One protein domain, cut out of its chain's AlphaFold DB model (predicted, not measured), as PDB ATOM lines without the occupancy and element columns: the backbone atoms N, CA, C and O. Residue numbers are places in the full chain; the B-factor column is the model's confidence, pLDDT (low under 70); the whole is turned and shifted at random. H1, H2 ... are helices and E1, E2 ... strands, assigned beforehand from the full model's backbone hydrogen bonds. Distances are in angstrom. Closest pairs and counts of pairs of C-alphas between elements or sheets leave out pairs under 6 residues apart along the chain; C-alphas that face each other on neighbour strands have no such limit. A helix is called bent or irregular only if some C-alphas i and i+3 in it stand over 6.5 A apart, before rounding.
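This is residues 177 to 362 of the 371 residues of the protein "Neuraminidase NanP" of Cutibacterium acnes JCM 18920 (UniProt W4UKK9). A small twisted parallel sheet of four short strands has helices round it that only graze it: H2 and H3 toward its edge strand E1, H4 toward E7 and E8. Helix H1 packs on H2 at one end of the domain, H5 with E5 lies at the opposite end, and the hairpin of E2 and E3 packs on H4 through E3. The printed part has 186 residues, with five named helices and eight named strands in the order H1 H2 E1 E2 E3 H3 E4 E5 E6 H4 E7 H5 E8; the class is mixed. The parallel sheet runs E1 E4 E7 E8. The whole is compact, with a radius of gyration of the C-alphas of 16.2 A and spans of 44 by 40 by 37 A.

H1, residues 177 to 183, touches residues 192 to 196 of H2, residues 190 to 205, at a steep tilt of 69 degrees, only just short of about perpendicular; their closest C-alphas, Gln 180 and His 192, are 6.5 A apart. E2, residues 235 to 239, and E3, residues 242 to 246, form an antiparallel hairpin, with N 237 and O 244 at 2.8 A. H3, residues 248 to 259, only just touches H2, with 3 pairs of C-alphas within 8 A, the closest being Asp 197 and Ile 256 at 6.1 A. E4, residues 264 to 267, is parallel to E1, residues 210 to 213, with N 213 and O 266 at 2.7 A. E5, residues 275 to 279, and E6, residues 289 to 291, pair with no named strand. H4, residues 300 to 317, has a kink of 27 degrees near residue 307; its closest C-alpha pair with E3 is Phe 303 and Trp 243, 7.0 A. E7, residues 322 to 325, is parallel to E4, with N 267 and O 324 at 2.8 A. E7, H5, residues 333 to 349, and E8, residues 359 to 361, form a strand-helix-strand unit, two parallel neighbour strands with a helix between; N 360 and O 323 are 3.2 A apart. H5 touches H4 at a steep tilt of 59 degrees, closest at Ala 305 and Thr 349, 5.8 A, and the C-alphas of Val 276 in E5 and Tyr 339 in H5 are 5.6 A apart. Every O i to N i+4 pair is within hydrogen-bond range in H1, H2 and H3, against 13 of 14 in H4 and 11 of 13 in H5.

H1 begins at C-alpha 177 (99.203, 87.908, 21.703). H2 is 22.5 A long, H3 16.6 A, H4 25.7 A and H5 25.3 A. H5 is irregular, with C-alphas 334 and 337 7.6 A apart. E8 ends at C-alpha 361 (98.631, 70.124, 39.457).

The C-alphas of Ala 206 and Gly 240, the two farthest apart, are 45.3 A apart. The printed part has no cut; its one long link is E1 to E2, residues 214 to 234. The mean pLDDT of the printed part is 81.7, and 42 residues are under 70, among them 219 to 228, 324 to 336 and 349 to 362.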
ATOM      1  N   ASP A 177      99.021  87.995  23.150       89.44
ATOM      2  CA  ASP A 177      99.203  87.908  21.703       89.44
ATOM      3  C   ASP A 177      98.129  88.695  20.941       89.44
ATOM      4  O   ASP A 177      98.440  89.397  19.979       89.44
ATOM      5  N   ALA A 178      96.877  88.666  21.405       88.88
ATOM      6  CA  ALA A 178      95.816  89.483  20.824       88.88
ATOM      7  C   ALA A 178      96.063  90.985  21.048       88.88
ATOM      8  O   ALA A 178      95.833  91.785  20.139       88.88
ATOM      9  N   LEU A 179      96.581  91.380  22.221       90.62
ATOM     10  CA  LEU A 179      96.975  92.771  22.491       90.62
ATOM     11  C   LEU A 179      98.105  93.220  21.563       90.62
ATOM     12  O   LEU A 179      98.032  94.317  21.000       90.62
ATOM     13  N   GLN A 180      99.116  92.370  21.371       90.62
ATOM     14  CA  GLN A 180     100.209  92.602  20.432       90.62
ATOM     15  C   GLN A 180      99.673  92.797  19.005       90.62
ATOM     16  O   GLN A 180      99.932  93.829  18.387       90.62
ATOM     17  N   ALA A 181      98.886  91.840  18.504       88.81
ATOM     18  CA  ALA A 181      98.352  91.855  17.145       88.81
ATOM     19  C   ALA A 181      97.458  93.075  16.882       88.81
ATOM     20  O   ALA A 181      97.582  93.729  15.847       88.81
ATOM     21  N   TRP A 182      96.578  93.407  17.830       90.12
ATOM     22  CA  TRP A 182      95.663  94.540  17.707       90.12
ATOM     23  C   TRP A 182      96.387  95.891  17.713       90.12
ATOM     24  O   TRP A 182      95.995  96.805  16.987       90.12
ATOM     25  N   SER A 183      97.435  96.032  18.528       91.25
ATOM     26  CA  SER A 183      98.152  97.303  18.686       91.25
ATOM     27  C   SER A 183      99.345  97.477  17.744       91.25
ATOM     28  O   SER A 183      99.840  98.598  17.614       91.25
ATOM     29  N   GLY A 184      99.788  96.412  17.070       91.50
ATOM     30  CA  GLY A 184     100.915  96.446  16.134       91.50
ATOM     31  C   GLY A 184     102.263  96.726  16.805       91.50
ATOM     32  O   GLY A 184     103.110  97.385  16.206       91.50
ATOM     33  N   VAL A 185     102.438  96.284  18.053       93.75
ATOM     34  CA  VAL A 185     103.667  96.466  18.849       93.75
ATOM     35  C   VAL A 185     104.481  95.176  18.916       93.75
ATOM     36  O   VAL A 185     103.981  94.101  18.579       93.75
ATOM     37  N   GLU A 186     105.727  95.261  19.376       92.25
ATOM     38  CA  GLU A 186     106.569  94.078  19.546       92.25
ATOM     39  C   GLU A 186     106.251  93.355  20.859       92.25
ATOM     40  O   GLU A 186     105.926  93.964  21.886       92.25
ATOM     41  N   ALA A 187     106.368  92.027  20.847       91.38
ATOM     42  CA  ALA A 187     106.089  91.218  22.025       91.38
ATOM     43  C   ALA A 187     107.018  91.605  23.187       91.38
ATOM     44  O   ALA A 187     108.220  91.345  23.172       91.38
ATOM     45  N   PHE A 188     106.416  92.179  24.230       94.75
ATOM     46  CA  PHE A 188     107.067  92.562  25.489       94.75
ATOM     47  C   PHE A 188     108.010  93.763  25.374       94.75
ATOM     48  O   PHE A 188     108.876  93.938  26.237       94.75
ATOM     49  N   ASP A 189     107.820  94.618  24.365       96.06
ATOM     50  CA  ASP A 189     108.324  95.986  24.444       96.06
ATOM     51  C   ASP A 189     107.589  96.777  25.551       96.06
ATOM     52  O   ASP A 189     106.594  96.323  26.127       96.06
ATOM     53  N   GLU A 190     108.089  97.964  25.902       97.75
ATOM     54  CA  GLU A 190     107.483  98.768  26.974       97.75
ATOM     55  C   GLU A 190     106.027  99.142  26.678       97.75
ATOM     56  O   GLU A 190     105.202  99.186  27.590       97.75
ATOM     57  N   ARG A 191     105.673  99.333  25.401       97.56
ATOM     58  CA  ARG A 191     104.300  99.653  25.022       97.56
ATOM     59  C   ARG A 191     103.379  98.449  25.212       97.56
ATOM     60  O   ARG A 191     102.252  98.626  25.670       97.56
ATOM     61  N   HIS A 192     103.840  97.246  24.893       97.00
ATOM     62  CA  HIS A 192     103.112  96.013  25.140       97.00
ATOM     63  C   HIS A 192     102.924  95.790  26.640       97.00
ATOM     64  O   HIS A 192     101.817  95.483  27.076       97.00
ATOM     65  N   TRP A 193     103.961  96.023  27.448       98.12
ATOM     66  CA  TRP A 193     103.847  95.939  28.903       98.12
ATOM     67  C   TRP A 193     102.849  96.934  29.490       98.12
ATOM     68  O   TRP A 193     102.105  96.555  30.388       98.12
ATOM     69  N   ASP A 194     102.786  98.163  28.975       98.19
ATOM     70  CA  ASP A 194     101.772  99.140  29.386       98.19
ATOM     71  C   ASP A 194     100.346  98.662  29.067       98.19
ATOM     72  O   ASP A 194      99.413  98.918  29.831       98.19
ATOM     73  N   LEU A 195     100.155  97.994  27.925       97.69
ATOM     74  CA  LEU A 195      98.862  97.420  27.542       97.69
ATOM     75  C   LEU A 195      98.499  96.223  28.427       97.69
ATOM     76  O   LEU A 195      97.356  96.128  28.866       97.69
ATOM     77  N   ILE A 196      99.468  95.354  28.729       97.88
ATOM     78  CA  ILE A 196      99.304  94.232  29.661       97.88
ATOM     79  C   ILE A 196      98.915  94.744  31.052       97.88
ATOM     80  O   ILE A 196      97.961  94.237  31.631       97.88
ATOM     81  N   ASP A 197      99.617  95.752  31.579       98.38
ATOM     82  CA  ASP A 197      99.356  96.330  32.906       98.38
ATOM     83  C   ASP A 197      97.898  96.815  33.011       98.38
ATOM     84  O   ASP A 197      97.172  96.408  33.917       98.38
ATOM     85  N   LYS A 198      97.420  97.553  32.000       97.62
ATOM     86  CA  LYS A 198      96.025  98.023  31.910       97.62
ATOM     87  C   LYS A 198      95.003  96.901  31.738       97.62
ATOM     88  O   LYS A 198      93.901  96.993  32.267       97.62
ATOM     89  N   ALA A 199      95.335  95.857  30.979       97.06
ATOM     90  CA  ALA A 199      94.449  94.709  30.814       97.06
ATOM     91  C   ALA A 199      94.289  93.940  32.136       97.06
ATOM     92  O   ALA A 199      93.176  93.549  32.485       97.06
ATOM     93  N   VAL A 200      95.378  93.774  32.896       97.69
ATOM     94  CA  VAL A 200      95.344  93.149  34.226       97.69
ATOM     95  C   VAL A 200      94.604  94.033  35.232       97.69
ATOM     96  O   VAL A 200      93.814  93.507  36.009       97.69
ATOM     97  N   GLU A 201      94.804  95.354  35.198       97.56
ATOM     98  CA  GLU A 201      94.040  96.316  36.007       97.56
ATOM     99  C   GLU A 201      92.531  96.179  35.761       97.56
ATOM    100  O   GLU A 201      91.752  96.040  36.705       97.56
ATOM    101  N   LEU A 202      92.120  96.150  34.489       95.12
ATOM    102  CA  LEU A 202      90.719  95.996  34.106       95.12
ATOM    103  C   LEU A 202      90.146  94.658  34.591       95.12
ATOM    104  O   LEU A 202      89.090  94.646  35.222       95.12
ATOM    105  N   ALA A 203      90.851  93.550  34.352       95.06
ATOM    106  CA  ALA A 203      90.426  92.228  34.806       95.06
ATOM    107  C   ALA A 203      90.270  92.176  36.336       95.06
ATOM    108  O   ALA A 203      89.245  91.720  36.844       95.06
ATOM    109  N   ALA A 204      91.244  92.706  37.079       95.00
ATOM    110  CA  ALA A 204      91.181  92.767  38.536       95.00
ATOM    111  C   ALA A 204      90.000  93.617  39.031       95.00
ATOM    112  O   ALA A 204      89.299  93.216  39.958       95.00
ATOM    113  N   SER A 205      89.723  94.753  38.379       90.81
ATOM    114  CA  SER A 205      88.559  95.594  38.701       90.81
ATOM    115  C   SER A 205      87.215  94.891  38.457       90.81
ATOM    116  O   SER A 205      86.229  95.210  39.115       90.81
ATOM    117  N   ALA A 206      87.187  93.892  37.568       89.44
ATOM    118  CA  ALA A 206      86.041  93.018  37.317       89.44
ATOM    119  C   ALA A 206      85.997  91.785  38.249       89.44
ATOM    120  O   ALA A 206      85.170  90.891  38.071       89.44
ATOM    121  N   GLY A 207      86.879  91.725  39.252       90.06
ATOM    122  CA  GLY A 207      86.921  90.658  40.248       90.06
ATOM    123  C   GLY A 207      87.692  89.413  39.816       90.06
ATOM    124  O   GLY A 207      87.514  88.368  40.438       90.06
ATOM    125  N   VAL A 208      88.510  89.471  38.758       93.88
ATOM    126  CA  VAL A 208      89.446  88.384  38.424       93.88
ATOM    127  C   VAL A 208      90.512  88.309  39.517       93.88
ATOM    128  O   VAL A 208      91.204  89.287  39.783       93.88
ATOM    129  N   ASP A 209      90.662  87.145  40.149       93.06
ATOM    130  CA  ASP A 209      91.660  86.893  41.202       93.06
ATOM    131  C   ASP A 209      92.772  85.934  40.745       93.06
ATOM    132  O   ASP A 209      93.804  85.801  41.416       93.06
ATOM    133  N   THR A 210      92.556  85.283  39.599       93.94
ATOM    134  CA  THR A 210      93.396  84.237  39.030       93.94
ATOM    135  C   THR A 210      93.797  84.610  37.615       93.94
ATOM    136  O   THR A 210      92.969  84.668  36.713       93.94
ATOM    137  N   LEU A 211      95.090  84.856  37.414       94.88
ATOM    138  CA  LEU A 211      95.616  85.359  36.154       94.88
ATOM    139  C   LEU A 211      96.279  84.244  35.342       94.88
ATOM    140  O   LEU A 211      97.306  83.684  35.749       94.88
ATOM    141  N   PHE A 212      95.727  83.967  34.160       93.62
ATOM    142  CA  PHE A 212      96.365  83.093  33.180       93.62
ATOM    143  C   PHE A 212      97.746  83.627  32.804       93.62
ATOM    144  O   PHE A 212      97.895  84.767  32.384       93.62
ATOM    145  N   THR A 213      98.767  82.801  32.978       94.25
ATOM    146  CA  THR A 213     100.172  83.183  32.935       94.25
ATOM    147  C   THR A 213     100.873  82.346  31.861       94.25
ATOM    148  O   THR A 213     101.158  81.166  32.100       94.25
ATOM    149  N   PRO A 214     101.154  82.925  30.678       93.50
ATOM    150  CA  PRO A 214     101.742  82.213  29.544       93.50
ATOM    151  C   PRO A 214     103.229  81.911  29.774       93.50
ATOM    152  O   PRO A 214     104.107  82.570  29.229       93.50
ATOM    153  N   ILE A 215     103.546  80.924  30.620       94.12
ATOM    154  CA  ILE A 215     104.935  80.484  30.849       94.12
ATOM    155  C   ILE A 215     105.547  79.864  29.586       94.12
ATOM    156  O   ILE A 215     106.745  80.000  29.363       94.12
ATOM    157  N   LEU A 216     104.713  79.235  28.757       92.38
ATOM    158  CA  LEU A 216     104.996  78.788  27.394       92.38
ATOM    159  C   LEU A 216     103.996  79.472  26.459       92.38
ATOM    160  O   LEU A 216     102.991  80.017  26.929       92.38
ATOM    161  N   THR A 217     104.264  79.460  25.152       89.00
ATOM    162  CA  THR A 217     103.373  80.126  24.196       89.00
ATOM    163  C   THR A 217     102.031  79.391  24.223       89.00
ATOM    164  O   THR A 217     102.013  78.167  24.055       89.00
ATOM    165  N   PRO A 218     100.911  80.081  24.521       76.62
ATOM    166  CA  PRO A 218      99.628  79.419  24.670       76.62
ATOM    167  C   PRO A 218      99.258  78.641  23.403       76.62
ATOM    168  O   PRO A 218      99.299  79.212  22.314       76.62
ATOM    169  N   PRO A 219      98.853  77.366  23.528       64.62
ATOM    170  CA  PRO A 219      98.306  76.622  22.406       64.62
ATOM    171  C   PRO A 219      96.912  77.182  22.128       64.62
ATOM    172  O   PRO A 219      95.954  76.821  22.809       64.62
ATOM    173  N   ILE A 220      96.796  78.139  21.219       63.44
ATOM    174  CA  ILE A 220      95.506  78.637  20.730       63.44
ATOM    175  C   ILE A 220      95.240  77.945  19.395       63.44
ATOM    176  O   ILE A 220      96.183  77.562  18.705       63.44
ATOM    177  N   ASP A 221      93.969  77.761  19.039       54.56
ATOM    178  CA  ASP A 221      93.562  77.364  17.689       54.56
ATOM    179  C   ASP A 221      93.901  78.507  16.716       54.56
ATOM    180  O   ASP A 221      93.041  79.281  16.295       54.56
ATOM    181  N   VAL A 222      95.190  78.675  16.423       53.78
ATOM    182  CA  VAL A 222      95.662  79.583  15.386       53.78
ATOM    183  C   VAL A 222      95.380  78.921  14.046       53.78
ATOM    184  O   VAL A 222      95.493  77.701  13.901       53.78
ATOM    185  N   ASP A 223      95.006  79.733  13.061       55.75
ATOM    186  CA  ASP A 223      95.004  79.320  11.663       55.75
ATOM    187  C   ASP A 223      96.311  78.549  11.366       55.75
ATOM    188  O   ASP A 223      97.387  79.110  11.574       55.75
ATOM    189  N   PRO A 224      96.265  77.294  10.871       54.22
ATOM    190  CA  PRO A 224      97.466  76.509  10.568       54.22
ATOM    191  C   PRO A 224      98.445  77.207   9.613       54.22
ATOM    192  O   PRO A 224      99.598  76.794   9.491       54.22
ATOM    193  N   THR A 225      97.983  78.233   8.893       55.22
ATOM    194  CA  THR A 225      98.785  79.036   7.968       55.22
ATOM    195  C   THR A 225      99.543  80.186   8.637       55.22
ATOM    196  O   THR A 225     100.406  80.781   7.992       55.22
ATOM    197  N   SER A 226      99.274  80.484   9.913       58.59
ATOM    198  CA  SER A 226      99.940  81.537  10.686       58.59
ATOM    199  C   SER A 226     100.433  80.982  12.028       58.59
ATOM    200  O   SER A 226      99.615  80.577  12.851       58.59
ATOM    201  N   PRO A 227     101.752  80.944  12.289       61.44
ATOM    202  CA  PRO A 227     102.250  80.482  13.581       61.44
ATOM    203  C   PRO A 227     101.754  81.398  14.717       61.44
ATOM    204  O   PRO A 227     101.605  82.605  14.495       61.44
ATOM    205  N   PRO A 228     101.513  80.860  15.932       67.06
ATOM    206  CA  PRO A 228     101.180  81.677  17.095       67.06
ATOM    207  C   PRO A 228     102.249  82.745  17.326       67.06
ATOM    208  O   PRO A 228     103.446  82.489  17.168       67.06
ATOM    209  N   LEU A 229     101.827  83.933  17.757       78.94
ATOM    210  CA  LEU A 229     102.765  84.955  18.210       78.94
ATOM    211  C   LEU A 229     103.445  84.465  19.495       78.94
ATOM    212  O   LEU A 229     102.778  84.162  20.488       78.94
ATOM    213  N   ALA A 230     104.777  84.378  19.467       84.88
ATOM    214  CA  ALA A 230     105.588  83.864  20.566       84.88
ATOM    215  C   ALA A 230     105.515  84.791  21.793       84.88
ATOM    216  O   ALA A 230     106.302  85.722  21.960       84.88
ATOM    217  N   THR A 231     104.554  84.515  22.670       88.94
ATOM    218  CA  THR A 231     104.224  85.328  23.849       88.94
ATOM    219  C   THR A 231     104.473  84.584  25.161       88.94
ATOM    220  O   THR A 231     103.785  84.784  26.160       88.94
ATOM    221  N   GLN A 232     105.503  83.734  25.185       93.94
ATOM    222  CA  GLN A 232     105.962  83.082  26.411       93.94
ATOM    223  C   GLN A 232     106.739  84.036  27.334       93.94
ATOM    224  O   GLN A 232     107.607  84.806  26.906       93.94
ATOM    225  N   LEU A 233     106.448  83.941  28.630       96.50
ATOM    226  CA  LEU A 233     107.107  84.686  29.702       96.50
ATOM    227  C   LEU A 233     108.428  84.046  30.137       96.50
ATOM    228  O   LEU A 233     109.294  84.750  30.646       96.50
ATOM    229  N   VAL A 234     108.601  82.736  29.955       96.81
ATOM    230  CA  VAL A 234     109.891  82.087  30.216       96.81
ATOM    231  C   VAL A 234     110.722  82.150  28.944       96.81
ATOM    232  O   VAL A 234     110.395  81.507  27.945       96.81
ATOM    233  N   VAL A 235     111.802  82.924  28.966       96.31
ATOM    234  CA  VAL A 235     112.736  82.992  27.839       96.31
ATOM    235  C   VAL A 235     113.632  81.759  27.894       96.31
ATOM    236  O   VAL A 235     114.254  81.470  28.917       96.31
ATOM    237  N   VAL A 236     113.676  81.004  26.797       96.25
ATOM    238  CA  VAL A 236     114.450  79.763  26.703       96.25
ATOM    239  C   VAL A 236     115.748  80.042  25.958       96.25
ATOM    240  O   VAL A 236     115.732  80.512  24.829       96.25
ATOM    241  N   HIS A 237     116.884  79.703  26.555       95.00
ATOM    242  CA  HIS A 237     118.180  79.737  25.883       95.00
ATOM    243  C   HIS A 237     118.665  78.314  25.622       95.00
ATOM    244  O   HIS A 237     118.797  77.513  26.558       95.00
ATOM    245  N   ARG A 238     118.973  78.014  24.356       90.56
ATOM    246  CA  ARG A 238     119.564  76.742  23.937       90.56
ATOM    247  C   ARG A 238     121.078  76.851  23.838       90.56
ATOM    248  O   ARG A 238     121.597  77.717  23.146       90.56
ATOM    249  N   GLN A 239     121.796  75.923  24.459       86.94
ATOM    250  CA  GLN A 239     123.240  75.765  24.274       86.94
ATOM    251  C   GLN A 239     123.548  74.296  23.972       86.94
ATOM    252  O   GLN A 239     123.803  73.494  24.872       86.94
ATOM    253  N   GLY A 240     123.467  73.928  22.689       82.56
ATOM    254  CA  GLY A 240     123.532  72.530  22.254       82.56
ATOM    255  C   GLY A 240     122.347  71.725  22.795       82.56
ATOM    256  O   GLY A 240     121.195  72.029  22.479       82.56
ATOM    257  N   ASP A 241     122.645  70.738  23.644       78.56
ATOM    258  CA  ASP A 241     121.654  69.867  24.300       78.56
ATOM    259  C   ASP A 241     121.246  70.364  25.699       78.56
ATOM    260  O   ASP A 241     120.576  69.657  26.453       78.56
ATOM    261  N   ARG A 242     121.684  71.568  26.088       86.44
ATOM    262  CA  ARG A 242     121.354  72.176  27.382       86.44
ATOM    263  C   ARG A 242     120.376  73.330  27.222       86.44
ATOM    264  O   ARG A 242     120.462  74.105  26.271       86.44
ATOM    265  N   TRP A 243     119.516  73.466  28.227       90.75
ATOM    266  CA  TRP A 243     118.547  74.547  28.360       90.75
ATOM    267  C   TRP A 243     118.877  75.402  29.578       90.75
ATOM    268  O   TRP A 243     119.250  74.884  30.631       90.75
ATOM    269  N   SER A 244     118.711  76.710  29.433       94.12
ATOM    270  CA  SER A 244     118.667  77.650  30.552       94.12
ATOM    271  C   SER A 244     117.490  78.600  30.365       94.12
ATOM    272  O   SER A 244     117.024  78.788  29.242       94.12
ATOM    273  N   PHE A 245     116.990  79.145  31.470       96.94
ATOM    274  CA  PHE A 245     115.752  79.913  31.496       96.94
ATOM    275  C   PHE A 245     115.991  81.275  32.124       96.94
ATOM    276  O   PHE A 245     116.611  81.363  33.186       96.94
ATOM    277  N   ASP A 246     115.457  82.300  31.479       96.81
ATOM    278  CA  ASP A 246     115.325  83.639  32.034       96.81
ATOM    279  C   ASP A 246     113.850  83.884  32.406       96.81
ATOM    280  O   ASP A 246     112.921  83.568  31.655       96.81
ATOM    281  N   PHE A 247     113.658  84.388  33.626       97.12
ATOM    282  CA  PHE A 247     112.368  84.609  34.269       97.12
ATOM    283  C   PHE A 247     112.037  86.098  34.448       97.12
ATOM    284  O   PHE A 247     111.008  86.402  35.045       97.12
ATOM    285  N   ASP A 248     112.830  87.032  33.916       97.38
ATOM    286  CA  ASP A 248     112.644  88.476  34.119       97.38
ATOM    287  C   ASP A 248     111.251  88.963  33.676       97.38
ATOM    288  O   ASP A 248     110.607  89.781  34.347       97.38
ATOM    289  N   ARG A 249     110.724  88.421  32.567       97.50
ATOM    290  CA  ARG A 249     109.354  88.721  32.111       97.50
ATOM    291  C   ARG A 249     108.307  88.172  33.081       97.50
ATOM    292  O   ARG A 249     107.330  88.859  33.371       97.50
ATOM    293  N   LEU A 250     108.517  86.972  33.619       96.94
ATOM    294  CA  LEU A 250     107.633  86.360  34.613       96.94
ATOM    295  C   LEU A 250     107.692  87.105  35.970       96.94
ATOM    296  O   LEU A 250     106.671  87.284  36.642       96.94
ATOM    297  N   ASP A 251     108.853  87.646  36.339       96.88
ATOM    298  CA  ASP A 251     109.028  88.541  37.489       96.88
ATOM    299  C   ASP A 251     108.295  89.875  37.289       96.88
ATOM    300  O   ASP A 251     107.651  90.393  38.206       96.88
ATOM    301  N   ARG A 252     108.336  90.460  36.087       97.81
ATOM    302  CA  ARG A 252     107.530  91.653  35.767       97.81
ATOM    303  C   ARG A 252     106.034  91.345  35.806       97.81
ATOM    304  O   ARG A 252     105.295  92.091  36.448       97.81
ATOM    305  N   TRP A 253     105.613  90.237  35.201       97.38
ATOM    306  CA  TRP A 253     104.227  89.763  35.198       97.38
ATOM    307  C   TRP A 253     103.660  89.625  36.613       97.38
ATOM    308  O   TRP A 253     102.632  90.209  36.946       97.38
ATOM    309  N   SER A 254     104.376  88.925  37.490       95.56
ATOM    310  CA  SER A 254     103.953  88.712  38.878       95.56
ATOM    311  C   SER A 254     103.907  90.002  39.708       95.56
ATOM    312  O   SER A 254     103.045  90.143  40.577       95.56
ATOM    313  N   ARG A 255     104.788  90.978  39.437       96.69
ATOM    314  CA  ARG A 255     104.705  92.315  40.052       96.69
ATOM    315  C   ARG A 255     103.465  93.084  39.603       96.69
ATOM    316  O   ARG A 255     102.871  93.760  40.438       96.69
ATOM    317  N   ILE A 256     103.089  92.996  38.326       97.75
ATOM    318  CA  ILE A 256     101.845  93.590  37.807       97.75
ATOM    319  C   ILE A 256     100.640  92.922  38.477       97.75
ATOM    320  O   ILE A 256      99.819  93.614  39.068       97.75
ATOM    321  N   ALA A 257     100.598  91.585  38.490       96.00
ATOM    322  CA  ALA A 257      99.533  90.813  39.125       96.00
ATOM    323  C   ALA A 257      99.302  91.252  40.584       96.00
ATOM    324  O   ALA A 257      98.200  91.643  40.962       96.00
ATOM    325  N   ARG A 258     100.368  91.293  41.394       94.81
ATOM    326  CA  ARG A 258     100.284  91.717  42.803       94.81
ATOM    327  C   ARG A 258      99.836  93.161  42.978       94.81
ATOM    328  O   ARG A 258      99.114  93.452  43.925       94.81
ATOM    329  N   ARG A 259     100.296  94.064  42.108       96.81
ATOM    330  CA  ARG A 259      99.936  95.487  42.168       96.81
ATOM    331  C   ARG A 259      98.425  95.682  42.073       96.81
ATOM    332  O   ARG A 259      97.898  96.537  42.771       96.81
ATOM    333  N   HIS A 260      97.766  94.852  41.267       97.50
ATOM    334  CA  HIS A 260      96.325  94.897  41.027       97.50
ATOM    335  C   HIS A 260      95.520  93.928  41.900       97.50
ATOM    336  O   HIS A 260      94.338  93.733  41.666       97.50
ATOM    337  N   GLY A 261      96.129  93.319  42.922       94.38
ATOM    338  CA  GLY A 261      95.409  92.452  43.860       94.38
ATOM    339  C   GLY A 261      95.116  91.036  43.353       94.38
ATOM    340  O   GLY A 261      94.388  90.302  44.015       94.38
ATOM    341  N   ILE A 262      95.715  90.614  42.234       94.69
ATOM    342  CA  ILE A 262      95.671  89.214  41.796       94.69
ATOM    343  C   ILE A 262      96.380  88.343  42.835       94.69
ATOM    344  O   ILE A 262      97.502  88.636  43.264       94.69
ATOM    345  N   THR A 263      95.739  87.238  43.207       91.56
ATOM    346  CA  THR A 263      96.209  86.333  44.264       91.56
ATOM    347  C   THR A 263      96.700  84.989  43.724       91.56
ATOM    348  O   THR A 263      97.472  84.299  44.396       91.56
ATOM    349  N   HIS A 264      96.318  84.631  42.494       92.25
ATOM    350  CA  HIS A 264      96.656  83.351  41.878       92.25
ATOM    351  C   HIS A 264      97.237  83.534  40.476       92.25
ATOM    352  O   HIS A 264      96.778  84.368  39.699       92.25
ATOM    353  N   LEU A 265      98.232  82.714  40.135       92.75
ATOM    354  CA  LEU A 265      98.744  82.579  38.775       92.75
ATOM    355  C   LEU A 265      98.377  81.194  38.234       92.75
ATOM    356  O   LEU A 265      98.772  80.165  38.785       92.75
ATOM    357  N   GLU A 266      97.640  81.172  37.132       91.12
ATOM    358  CA  GLU A 266      97.318  79.957  36.389       91.12
ATOM    359  C   GLU A 266      98.323  79.797  35.249       91.12
ATOM    360  O   GLU A 266      98.215  80.443  34.214       91.12
ATOM    361  N   PHE A 267      99.340  78.961  35.427       90.31
ATOM    362  CA  PHE A 267     100.322  78.698  34.382       90.31
ATOM    363  C   PHE A 267      99.691  78.012  33.172       90.31
ATOM    364  O   PHE A 267      98.919  77.057  33.314       90.31
ATOM    365  N   SER A 268     100.099  78.467  31.986       88.19
ATOM    366  CA  SER A 268      99.701  77.890  30.708       88.19
ATOM    367  C   SER A 268      99.916  76.383  30.648       88.19
ATOM    368  O   SER A 268     100.777  75.813  31.322       88.19
ATOM    369  N   HIS A 269      99.135  75.748  29.778       85.31
ATOM    370  CA  HIS A 269      99.207  74.317  29.548       85.31
ATOM    371  C   HIS A 269     100.608  73.882  29.113       85.31
ATOM    372  O   HIS A 269     101.244  74.526  28.282       85.31
ATOM    373  N   LEU A 270     101.061  72.752  29.657       86.38
ATOM    374  CA  LEU A 270     102.333  72.130  29.273       86.38
ATOM    375  C   LEU A 270     102.231  71.311  27.978       86.38
ATOM    376  O   LEU A 270     103.237  70.810  27.488       86.38
ATOM    377  N   PHE A 271     101.031  71.112  27.443       84.12
ATOM    378  CA  PHE A 271     100.782  70.352  26.222       84.12
ATOM    379  C   PHE A 271      99.737  71.074  25.373       84.12
ATOM    380  O   PHE A 271      98.993  71.922  25.876       84.12
ATOM    381  N   CYS A 272      99.666  70.714  24.095       76.69
ATOM    382  CA  CYS A 272      98.700  71.274  23.155       76.69
ATOM    383  C   CYS A 272      97.243  71.092  23.642       76.69
ATOM    384  O   CYS A 272      96.909  70.115  24.332       76.69
ATOM    385  N   GLN A 273      96.349  72.024  23.281       68.88
ATOM    386  CA  GLN A 273      94.911  71.852  23.522       68.88
ATOM    387  C   GLN A 273      94.383  70.697  22.673       68.88
ATOM    388  O   GLN A 273      94.713  70.563  21.500       68.88
ATOM    389  N   GLY A 274      93.585  69.820  23.277       65.12
ATOM    390  CA  GLY A 274      92.983  68.690  22.576       65.12
ATOM    391  C   GLY A 274      93.946  67.561  22.186       65.12
ATOM    392  O   GLY A 274      93.454  66.523  21.756       65.12
ATOM    393  N   GLU A 275      95.266  67.700  22.371       70.62
ATOM    394  CA  GLU A 275      96.286  66.672  22.091       70.62
ATOM    395  C   GLU A 275      97.351  66.616  23.204       70.62
ATOM    396  O   GLU A 275      98.437  67.184  23.121       70.62
ATOM    397  N   VAL A 276      97.038  65.897  24.283       67.62
ATOM    398  CA  VAL A 276      97.880  65.730  25.494       67.62
ATOM    399  C   VAL A 276      99.235  65.045  25.269       67.62
ATOM    400  O   VAL A 276     100.045  64.955  26.188       67.62
ATOM    401  N   ASP A 277      99.460  64.479  24.089       71.00
ATOM    402  CA  ASP A 277     100.707  63.847  23.660       71.00
ATOM    403  C   ASP A 277     101.587  64.771  22.809       71.00
ATOM    404  O   ASP A 277     102.706  64.390  22.451       71.00
ATOM    405  N   ARG A 278     101.117  65.992  22.533       82.69
ATOM    406  CA  ARG A 278     101.842  67.005  21.776       82.69
ATOM    407  C   ARG A 278     102.371  68.133  22.664       82.69
ATOM    408  O   ARG A 278     101.659  68.574  23.567       82.69
ATOM    409  N   PRO A 279     103.603  68.616  22.420       85.88
ATOM    410  CA  PRO A 279     104.150  69.768  23.122       85.88
ATOM    411  C   PRO A 279     103.280  71.017  22.976       85.88
ATOM    412  O   PRO A 279     102.586  71.176  21.971       85.88
ATOM    413  N   ALA A 280     103.355  71.901  23.968       87.50
ATOM    414  CA  ALA A 280     102.994  73.300  23.764       87.50
ATOM    415  C   ALA A 280     104.025  73.974  22.844       87.50
ATOM    416  O   ALA A 280     105.141  73.464  22.693       87.50
ATOM    417  N   ASP A 281     103.661  75.113  22.257       89.19
ATOM    418  CA  ASP A 281     104.578  75.914  21.452       89.19
ATOM    419  C   ASP A 281     105.659  76.557  22.340       89.19
ATOM    420  O   ASP A 281     105.381  77.221  23.346       89.19
ATOM    421  N   VAL A 282     106.919  76.341  21.969       92.06
ATOM    422  CA  VAL A 282     108.099  76.839  22.682       92.06
ATOM    423  C   VAL A 282     109.108  77.374  21.683       92.06
ATOM    424  O   VAL A 282     109.588  76.647  20.810       92.06
ATOM    425  N   TYR A 283     109.489  78.629  21.879       92.12
ATOM    426  CA  TYR A 283     110.519  79.323  21.121       92.12
ATOM    427  C   TYR A 283     111.724  79.615  22.017       92.12
ATOM    428  O   TYR A 283     111.571  79.821  23.227       92.12
ATOM    429  N   ASP A 284     112.929  79.614  21.445       93.19
ATOM    430  CA  ASP A 284     114.113  80.133  22.134       93.19
ATOM    431  C   ASP A 284     114.275  81.653  21.968       93.19
ATOM    432  O   ASP A 284     113.516  82.314  21.259       93.19
ATOM    433  N   ALA A 285     115.265  82.215  22.660       91.62
ATOM    434  CA  ALA A 285     115.596  83.635  22.635       91.62
ATOM    435  C   ALA A 285     115.991  84.155  21.240       91.62
ATOM    436  O   ALA A 285     115.882  85.356  21.000       91.62
ATOM    437  N   ASP A 286     116.417  83.267  20.336       90.00
ATOM    438  CA  ASP A 286     116.765  83.596  18.951       90.00
ATOM    439  C   ASP A 286     115.553  83.458  18.005       90.00
ATOM    440  O   ASP A 286     115.658  83.732  16.809       90.00
ATOM    441  N   GLY A 287     114.392  83.047  18.529       87.75
ATOM    442  CA  GLY A 287     113.148  82.871  17.780       87.75
ATOM    443  C   GLY A 287     113.009  81.508  17.097       87.75
ATOM    444  O   GLY A 287     112.084  81.319  16.305       87.75
ATOM    445  N   ASN A 288     113.881  80.537  17.385       89.75
ATOM    446  CA  ASN A 288     113.745  79.196  16.822       89.75
ATOM    447  C   ASN A 288     112.579  78.458  17.485       89.75
ATOM    448  O   ASN A 288     112.505  78.369  18.710       89.75
ATOM    449  N   HIS A 289     111.708  77.860  16.671       90.31
ATOM    450  CA  HIS A 289     110.606  77.029  17.145       90.31
ATOM    451  C   HIS A 289     111.137  75.651  17.570       90.31
ATOM    452  O   HIS A 289     111.493  74.819  16.734       90.31
ATOM    453  N   LEU A 290     111.237  75.425  18.879       89.81
ATOM    454  CA  LEU A 290     111.837  74.224  19.458       89.81
ATOM    455  C   LEU A 290     110.849  73.065  19.554       89.81
ATOM    456  O   LEU A 290     111.191  71.926  19.241       89.81
ATOM    457  N   PHE A 291     109.641  73.363  20.024       90.44
ATOM    458  CA  PHE A 291     108.592  72.392  20.294       90.44
ATOM    459  C   PHE A 291     107.246  72.997  19.943       90.44
ATOM    460  O   PHE A 291     107.043  74.172  20.203       90.44
ATOM    461  N   GLY A 292     106.347  72.180  19.411       87.00
ATOM    462  CA  GLY A 292     104.985  72.555  19.059       87.00
ATOM    463  C   GLY A 292     104.230  71.327  18.566       87.00
ATOM    464  O   GLY A 292     104.819  70.255  18.373       87.00
ATOM    465  N   SER A 293     102.925  71.457  18.350       80.25
ATOM    466  CA  SER A 293     102.060  70.322  17.995       80.25
ATOM    467  C   SER A 293     102.470  69.617  16.694       80.25
ATOM    468  O   SER A 293     102.383  68.390  16.581       80.25
ATOM    469  N   HIS A 294     102.998  70.384  15.740       79.62
ATOM    470  CA  HIS A 294     103.426  69.918  14.421       79.62
ATOM    471  C   HIS A 294     104.895  69.464  14.356       79.62
ATOM    472  O   HIS A 294     105.346  69.013  13.302       79.62
ATOM    473  N   LEU A 295     105.645  69.559  15.458       83.19
ATOM    474  CA  LEU A 295     107.071  69.228  15.511       83.19
ATOM    475  C   LEU A 295     107.335  67.835  16.117       83.19
ATOM    476  O   LEU A 295     106.470  67.262  16.796       83.19
ATOM    477  N   PRO A 296     108.531  67.252  15.880       83.06
ATOM    478  CA  PRO A 296     108.983  66.074  16.609       83.06
ATOM    479  C   PRO A 296     108.961  66.312  18.124       83.06
ATOM    480  O   PRO A 296     109.331  67.377  18.607       83.06
ATOM    481  N   THR A 297     108.549  65.300  18.885       82.75
ATOM    482  CA  THR A 297     108.417  65.388  20.351       82.75
ATOM    483  C   THR A 297     109.683  64.960  21.105       82.75
ATOM    484  O   THR A 297     109.705  64.950  22.339       82.75
ATOM    485  N   GLU A 298     110.735  64.585  20.371       85.62
ATOM    486  CA  GLU A 298     112.031  64.192  20.923       85.62
ATOM    487  C   GLU A 298     112.644  65.343  21.729       85.62
ATOM    488  O   GLU A 298     112.573  66.502  21.336       85.62
ATOM    489  N   GLY A 299     113.195  65.036  22.904       86.88
ATOM    490  CA  GLY A 299     113.773  66.037  23.804       86.88
ATOM    491  C   GLY A 299     112.762  66.881  24.592       86.88
ATOM    492  O   GLY A 299     113.163  67.520  25.561       86.88
ATOM    493  N   TYR A 300     111.455  66.849  24.286       88.62
ATOM    494  CA  TYR A 300     110.469  67.652  25.032       88.62
ATOM    495  C   TYR A 300     110.356  67.229  26.502       88.62
ATOM    496  O   TYR A 300     110.217  68.051  27.406       88.62
ATOM    497  N   ARG A 301     110.466  65.922  26.761       84.88
ATOM    498  CA  ARG A 301     110.485  65.395  28.134       84.88
ATOM    499  C   ARG A 301     111.712  65.872  28.905       84.88
ATOM    500  O   ARG A 301     111.573  66.238  30.066       84.88
ATOM    501  N   ASP A 302     112.873  65.897  28.260       87.81
ATOM    502  CA  ASP A 302     114.124  66.352  28.872       87.81
ATOM    503  C   ASP A 302     114.102  67.867  29.103       87.81
ATOM    504  O   ASP A 302     114.543  68.348  30.143       87.81
ATOM    505  N   PHE A 303     113.492  68.619  28.183       91.38
ATOM    506  CA  PHE A 303     113.199  70.037  28.360       91.38
ATOM    507  C   PHE A 303     112.328  70.284  29.600       91.38
ATOM    508  O   PHE A 303     112.721  71.045  30.485       91.38
ATOM    509  N   LEU A 304     111.188  69.592  29.724       89.31
ATOM    510  CA  LEU A 304     110.315  69.709  30.897       89.31
ATOM    511  C   LEU A 304     111.004  69.242  32.187       89.31
ATOM    512  O   LEU A 304     110.760  69.816  33.250       89.31
ATOM    513  N   ALA A 305     111.897  68.250  32.102       87.44
ATOM    514  CA  ALA A 305     112.692  67.779  33.235       87.44
ATOM    515  C   ALA A 305     113.612  68.859  33.827       87.44
ATOM    516  O   ALA A 305     113.958  68.781  35.004       87.44
ATOM    517  N   ILE A 306     113.973  69.872  33.034       91.31
ATOM    518  CA  ILE A 306     114.811  71.003  33.448       91.31
ATOM    519  C   ILE A 306     113.942  72.234  33.759       91.31
ATOM    520  O   ILE A 306     114.190  72.917  34.755       91.31
ATOM    521  N   LEU A 307     112.897  72.496  32.965       92.06
ATOM    522  CA  LEU A 307     111.994  73.638  33.157       92.06
ATOM    523  C   LEU A 307     111.228  73.558  34.479       92.06
ATOM    524  O   LEU A 307     111.183  74.536  35.222       92.06
ATOM    525  N   LEU A 308     110.613  72.412  34.780       89.62
ATOM    526  CA  LEU A 308     109.691  72.308  35.912       89.62
ATOM    527  C   LEU A 308     110.380  72.529  37.273       89.62
ATOM    528  O   LEU A 308     109.837  73.292  38.072       89.62
ATOM    529  N   PRO A 309     111.578  71.969  37.551       87.94
ATOM    530  CA  PRO A 309     112.305  72.295  38.779       87.94
ATOM    531  C   PRO A 309     112.739  73.765  38.857       87.94
ATOM    532  O   PRO A 309     112.690  74.360  39.934       87.94
ATOM    533  N   ALA A 310     113.142  74.369  37.734       91.44
ATOM    534  CA  ALA A 310     113.503  75.787  37.691       91.44
ATOM    535  C   ALA A 310     112.289  76.685  37.992       91.44
ATOM    536  O   ALA A 310     112.404  77.651  38.750       91.44
ATOM    537  N   LEU A 311     111.117  76.326  37.464       90.50
ATOM    538  CA  LEU A 311     109.858  77.026  37.702       90.50
ATOM    539  C   LEU A 311     109.347  76.846  39.143       90.50
ATOM    540  O   LEU A 311     108.876  77.815  39.737       90.50
ATOM    541  N   ASP A 312     109.484  75.656  39.742       85.62
ATOM    542  CA  ASP A 312     109.194  75.431  41.171       85.62
ATOM    543  C   ASP A 312     110.086  76.312  42.052       85.62
ATOM    544  O   ASP A 312     109.604  77.013  42.945       85.62
ATOM    545  N   GLN A 313     111.388  76.363  41.752       88.94
ATOM    546  CA  GLN A 313     112.313  77.237  42.468       88.94
ATOM    547  C   GLN A 313     111.929  78.716  42.319       88.94
ATOM    548  O   GLN A 313     111.965  79.452  43.306       88.94
ATOM    549  N   TRP A 314     111.560  79.150  41.109       92.19
ATOM    550  CA  TRP A 314     111.058  80.499  40.857       92.19
ATOM    551  C   TRP A 314     109.823  80.797  41.712       92.19
ATOM    552  O   TRP A 314     109.817  81.747  42.490       92.19
ATOM    553  N   SER A 315     108.818  79.930  41.660       86.62
ATOM    554  CA  SER A 315     107.545  80.137  42.344       86.62
ATOM    555  C   SER A 315     107.674  80.154  43.872       86.62
ATOM    556  O   SER A 315     107.033  80.972  44.533       86.62
ATOM    557  N   ARG A 316     108.567  79.343  44.458       85.00
ATOM    558  CA  ARG A 316     108.864  79.391  45.905       85.00
ATOM    559  C   ARG A 316     109.417  80.743  46.360       85.00
ATOM    560  O   ARG A 316     109.183  81.127  47.505       85.00
ATOM    561  N   ARG A 317     110.136  81.471  45.495       87.44
ATOM    562  CA  ARG A 317     110.598  82.843  45.791       87.44
ATOM    563  C   ARG A 317     109.447  83.850  45.763       87.44
ATOM    564  O   ARG A 317     109.503  84.865  46.452       87.44
ATOM    565  N   MET A 318     108.379  83.546  45.031       80.25
ATOM    566  CA  MET A 318     107.222  84.415  44.813       80.25
ATOM    567  C   MET A 318     106.119  84.236  45.867       80.25
ATOM    568  O   MET A 318     104.931  84.266  45.542       80.25
ATOM    569  N   ALA A 319     106.503  84.126  47.144       70.56
ATOM    570  CA  ALA A 319     105.594  83.956  48.284       70.56
ATOM    571  C   ALA A 319     104.365  84.887  48.220       70.56
ATOM    572  O   ALA A 319     104.508  86.079  47.943       70.56
ATOM    573  N   GLY A 320     103.172  84.343  48.482       66.75
ATOM    574  CA  GLY A 320     101.901  85.082  48.478       66.75
ATOM    575  C   GLY A 320     101.062  84.951  47.202       66.75
ATOM    576  O   GLY A 320      99.907  85.350  47.226       66.75
ATOM    577  N   LEU A 321     101.601  84.363  46.126       74.31
ATOM    578  CA  LEU A 321     100.813  83.933  44.965       74.31
ATOM    579  C   LEU A 321     100.663  82.412  44.984       74.31
ATOM    580  O   LEU A 321     101.655  81.693  45.152       74.31
ATOM    581  N   MET A 322      99.440  81.913  44.814       70.81
ATOM    582  CA  MET A 322      99.213  80.485  44.597       70.81
ATOM    583  C   MET A 322      99.272  80.169  43.100       70.81
ATOM    584  O   MET A 322      98.772  80.924  42.275       70.81
ATOM    585  N   HIS A 323      99.918  79.062  42.754       72.12
ATOM    586  CA  HIS A 323     100.221  78.676  41.385       72.12
ATOM    587  C   HIS A 323      99.547  77.342  41.048       72.12
ATOM    588  O   HIS A 323      99.666  76.341  41.764       72.12
ATOM    589  N   CYS A 324      98.847  77.300  39.924       64.56
ATOM    590  CA  CYS A 324      98.332  76.059  39.359       64.56
ATOM    591  C   CYS A 324      98.828  75.903  37.925       64.56
ATOM    592  O   CYS A 324      99.116  76.882  37.250       64.56
ATOM    593  N   THR A 325      98.963  74.662  37.463       62.66
ATOM    594  CA  THR A 325      99.283  74.385  36.060       62.66
ATOM    595  C   THR A 325      98.283  73.386  35.507       62.66
ATOM    596  O   THR A 325      97.965  72.383  36.161       62.66
ATOM    597  N   GLY A 326      97.773  73.677  34.313       64.56
ATOM    598  CA  GLY A 326      96.993  72.735  33.525       64.56
ATOM    599  C   GLY A 326      97.909  71.851  32.682       64.56
ATOM    600  O   GLY A 326      98.955  72.279  32.203       64.56
ATOM    601  N   MET A 327      97.521  70.599  32.451       65.44
ATOM    602  CA  MET A 327      98.244  69.756  31.489       65.44
ATOM    603  C   MET A 327      97.776  69.990  30.057       65.44
ATOM    604  O   MET A 327      98.597  70.175  29.174       65.44
ATOM    605  N   SER A 328      96.466  69.980  29.823       58.84
ATOM    606  CA  SER A 328      95.851  70.243  28.520       58.84
ATOM    607  C   SER A 328      94.381  70.600  28.726       58.84
ATOM    608  O   SER A 328      93.766  70.148  29.700       58.84
ATOM    609  N   ARG A 329      93.817  71.377  27.801       56.78
ATOM    610  CA  ARG A 329      92.383  71.674  27.726       56.78
ATOM    611  C   ARG A 329      91.697  70.671  26.795       56.78
ATOM    612  O   ARG A 329      92.274  70.273  25.789       56.78
ATOM    613  N   MET A 330      90.455  70.293  27.107       52.75
ATOM    614  CA  MET A 330      89.581  69.509  26.213       52.75
ATOM    615  C   MET A 330      90.140  68.139  25.787       52.75
ATOM    616  O   MET A 330      89.935  67.693  24.657       52.75
ATOM    617  N   SER A 331      90.822  67.433  26.692       56.78
ATOM    618  CA  SER A 331      91.228  66.050  26.426       56.78
ATOM    619  C   SER A 331      89.993  65.181  26.180       56.78
ATOM    620  O   SER A 331      89.051  65.174  26.975       56.78
ATOM    621  N   ARG A 332      89.989  64.431  25.077       59.03
ATOM    622  CA  ARG A 332      88.890  63.512  24.751       59.03
ATOM    623  C   ARG A 332      88.988  62.244  25.602       59.03
ATOM    624  O   ARG A 332      90.073  61.855  26.033       59.03
ATOM    625  N   ALA A 333      87.873  61.543  25.814       61.25
ATOM    626  CA  ALA A 333      87.853  60.306  26.610       61.25
ATOM    627  C   ALA A 333      88.869  59.247  26.118       61.25
ATOM    628  O   ALA A 333      89.466  58.531  26.921       61.25
ATOM    629  N   ASN A 334      89.133  59.192  24.809       64.69
ATOM    630  CA  ASN A 334      90.122  58.291  24.206       64.69
ATOM    631  C   ASN A 334      91.592  58.685  24.472       64.69
ATOM    632  O   ASN A 334      92.489  57.900  24.175       64.69
ATOM    633  N   GLN A 335      91.854  59.854  25.059       64.12
ATOM    634  CA  GLN A 335      93.194  60.350  25.389       64.12
ATOM    635  C   GLN A 335      93.573  60.148  26.861       64.12
ATOM    636  O   GLN A 335      94.670  60.528  27.271       64.12
ATOM    637  N   TYR A 336      92.714  59.510  27.664       69.56
ATOM    638  CA  TYR A 336      92.938  59.311  29.099       69.56
ATOM    639  C   TYR A 336      94.296  58.668  29.427       69.56
ATOM    640  O   TYR A 336      94.980  59.079  30.363       69.56
ATOM    641  N   THR A 337      94.731  57.686  28.633       71.44
ATOM    642  CA  THR A 337      96.033  57.027  28.818       71.44
ATOM    643  C   THR A 337      97.200  57.989  28.596       71.44
ATOM    644  O   THR A 337      98.149  57.995  29.381       71.44
ATOM    645  N   SER A 338      97.145  58.806  27.543       69.12
ATOM    646  CA  SER A 338      98.176  59.804  27.239       69.12
ATOM    647  C   SER A 338      98.191  60.914  28.290       69.12
ATOM    648  O   SER A 338      99.254  61.265  28.793       69.12
ATOM    649  N   TYR A 339      97.008  61.356  28.723       71.31
ATOM    650  CA  TYR A 339      96.839  62.311  29.812       71.31
ATOM    651  C   TYR A 339      97.481  61.805  31.107       71.31
ATOM    652  O   TYR A 339      98.318  62.484  31.690       71.31
ATOM    653  N   ARG A 340      97.183  60.567  31.525       74.12
ATOM    654  CA  ARG A 340      97.810  59.954  32.707       74.12
ATOM    655  C   ARG A 340      99.331  59.894  32.608       74.12
ATOM    656  O   ARG A 340     100.007  60.217  33.576       74.12
ATOM    657  N   LYS A 341      99.878  59.522  31.446       74.31
ATOM    658  CA  LYS A 341     101.335  59.510  31.226       74.31
ATOM    659  C   LYS A 341     101.950  60.904  31.374       74.31
ATOM    660  O   LYS A 341     103.073  61.002  31.865       74.31
ATOM    661  N   ALA A 342     101.243  61.950  30.947       72.56
ATOM    662  CA  ALA A 342     101.656  63.332  31.153       72.56
ATOM    663  C   ALA A 342     101.614  63.717  32.645       72.56
ATOM    664  O   ALA A 342     102.618  64.228  33.140       72.56
ATOM    665  N   VAL A 343     100.541  63.376  33.386       74.62
ATOM    666  CA  VAL A 343     100.468  63.593  34.853       74.62
ATOM    667  C   VAL A 343     101.660  62.931  35.538       74.62
ATOM    668  O   VAL A 343     102.384  63.569  36.298       74.62
ATOM    669  N   ASP A 344     101.849  61.635  35.278       74.81
ATOM    670  CA  ASP A 344     102.837  60.808  35.965       74.81
ATOM    671  C   ASP A 344     104.258  61.306  35.691       74.81
ATOM    672  O   ASP A 344     105.116  61.238  36.566       74.81
ATOM    673  N   MET A 345     104.513  61.822  34.487       74.38
ATOM    674  CA  MET A 345     105.785  62.447  34.148       74.38
ATOM    675  C   MET A 345     106.014  63.718  34.972       74.38
ATOM    676  O   MET A 345     107.033  63.808  35.649       74.38
ATOM    677  N   VAL A 346     105.062  64.657  34.964       74.19
ATOM    678  CA  VAL A 346     105.181  65.925  35.708       74.19
ATOM    679  C   VAL A 346     105.367  65.654  37.208       74.19
ATOM    680  O   VAL A 346     106.270  66.219  37.823       74.19
ATOM    681  N   ARG A 347     104.596  64.718  37.780       73.00
ATOM    682  CA  ARG A 347     104.699  64.310  39.195       73.00
ATOM    683  C   ARG A 347     106.026  63.645  39.567       73.00
ATOM    684  O   ARG A 347     106.404  63.659  40.731       73.00
ATOM    685  N   ARG A 348     106.718  63.004  38.620       72.62
ATOM    686  CA  ARG A 348     108.046  62.410  38.872       72.62
ATOM    687  C   ARG A 348     109.156  63.452  38.825       72.62
ATOM    688  O   ARG A 348     110.157  63.290  39.512       72.62
ATOM    689  N   THR A 349     108.985  64.478  38.000       68.06
ATOM    690  CA  THR A 349     109.957  65.560  37.824       68.06
ATOM    691  C   THR A 349     109.892  66.579  38.959       68.06
ATOM    692  O   THR A 349     110.925  67.087  39.387       68.06
ATOM    693  N   VAL A 350     108.690  66.861  39.465       62.94
ATOM    694  CA  VAL A 350     108.464  67.750  40.608       62.94
ATOM    695  C   VAL A 350     107.918  66.893  41.748       62.94
ATOM    696  O   VAL A 350     106.773  66.450  41.648       62.94
ATOM    697  N   PRO A 351     108.704  66.606  42.807       51.94
ATOM    698  CA  PRO A 351     108.198  65.879  43.968       51.94
ATOM    699  C   PRO A 351     106.943  66.572  44.495       51.94
ATOM    700  O   PRO A 351     106.933  67.804  44.561       51.94
ATOM    701  N   GLU A 352     105.909  65.805  44.866       47.31
ATOM    702  CA  GLU A 352     104.720  66.375  45.508       47.31
ATOM    703  C   GLU A 352     105.179  67.289  46.642       47.31
ATOM    704  O   GLU A 352     105.879  66.842  47.561       47.31
ATOM    705  N   PRO A 353     104.868  68.585  46.556       42.19
ATOM    706  CA  PRO A 353     105.307  69.480  47.586       42.19
ATOM    707  C   PRO A 353     104.467  69.191  48.845       42.19
ATOM    708  O   PRO A 353     103.327  68.729  48.737       42.19
ATOM    709  N   PRO A 354     105.010  69.403  50.058       36.41
ATOM    710  CA  PRO A 354     104.246  69.210  51.286       36.41
ATOM    711  C   PRO A 354     102.941  70.014  51.219       36.41
ATOM    712  O   PRO A 354     102.896  71.056  50.559       36.41
ATOM    713  N   SER A 355     101.903  69.546  51.920       40.62
ATOM    714  CA  SER A 355     100.510  70.042  51.900       40.62
ATOM    715  C   SER A 355     100.306  71.546  52.173       40.62
ATOM    716  O   SER A 355      99.177  72.021  52.181       40.62
ATOM    717  N   SER A 356     101.387  72.295  52.387       35.16
ATOM    718  CA  SER A 356     101.469  73.730  52.652       35.16
ATOM    719  C   SER A 356     102.131  74.558  51.530       35.16
ATOM    720  O   SER A 356     102.504  75.705  51.769       35.16
ATOM    721  N   THR A 357     102.311  74.017  50.320       38.75
ATOM    722  CA  THR A 357     103.054  74.690  49.229       38.75
ATOM    723  C   THR A 357     102.109  75.196  48.128       38.75
ATOM    724  O   THR A 357     101.155  74.494  47.799       38.75
ATOM    725  N   PRO A 358     102.366  76.366  47.504       44.69
ATOM    726  CA  PRO A 358     101.472  77.012  46.533       44.69
ATOM    727  C   PRO A 358     101.331  76.305  45.172       44.69
ATOM    728  O   PRO A 358     100.950  76.963  44.218       44.69
ATOM    729  N   TRP A 359     101.645  75.013  45.042       38.25
ATOM    730  CA  TRP A 359     101.641  74.280  43.769       38.25
ATOM    731  C   TRP A 359     100.582  73.187  43.764       38.25
ATOM    732  O   TRP A 359     100.703  72.200  44.486       38.25
ATOM    733  N   THR A 360      99.574  73.326  42.901       51.19
ATOM    734  CA  THR A 360      98.606  72.250  42.637       51.19
ATOM    735  C   THR A 360      98.577  71.911  41.149       51.19
ATOM    736  O   THR A 360      98.204  72.744  40.323       51.19
ATOM    737  N   ILE A 361      98.913  70.667  40.794       47.81
ATOM    738  CA  ILE A 361      98.631  70.124  39.457       47.81
ATOM    739  C   ILE A 361      97.144  69.777  39.431       47.81
ATOM    740  O   ILE A 361      96.730  68.753  39.985       47.81
ATOM    741  N   ARG A 362      96.321  70.637  38.824       44.50
ATOM    742  CA  ARG A 362      94.897  70.341  38.643       44.50
ATOM    743  C   ARG A 362      94.730  69.561  37.356       44.50
ATOM    744  O   ARG A 362      94.873  70.094  36.260       44.50
TER     745      ARG A 362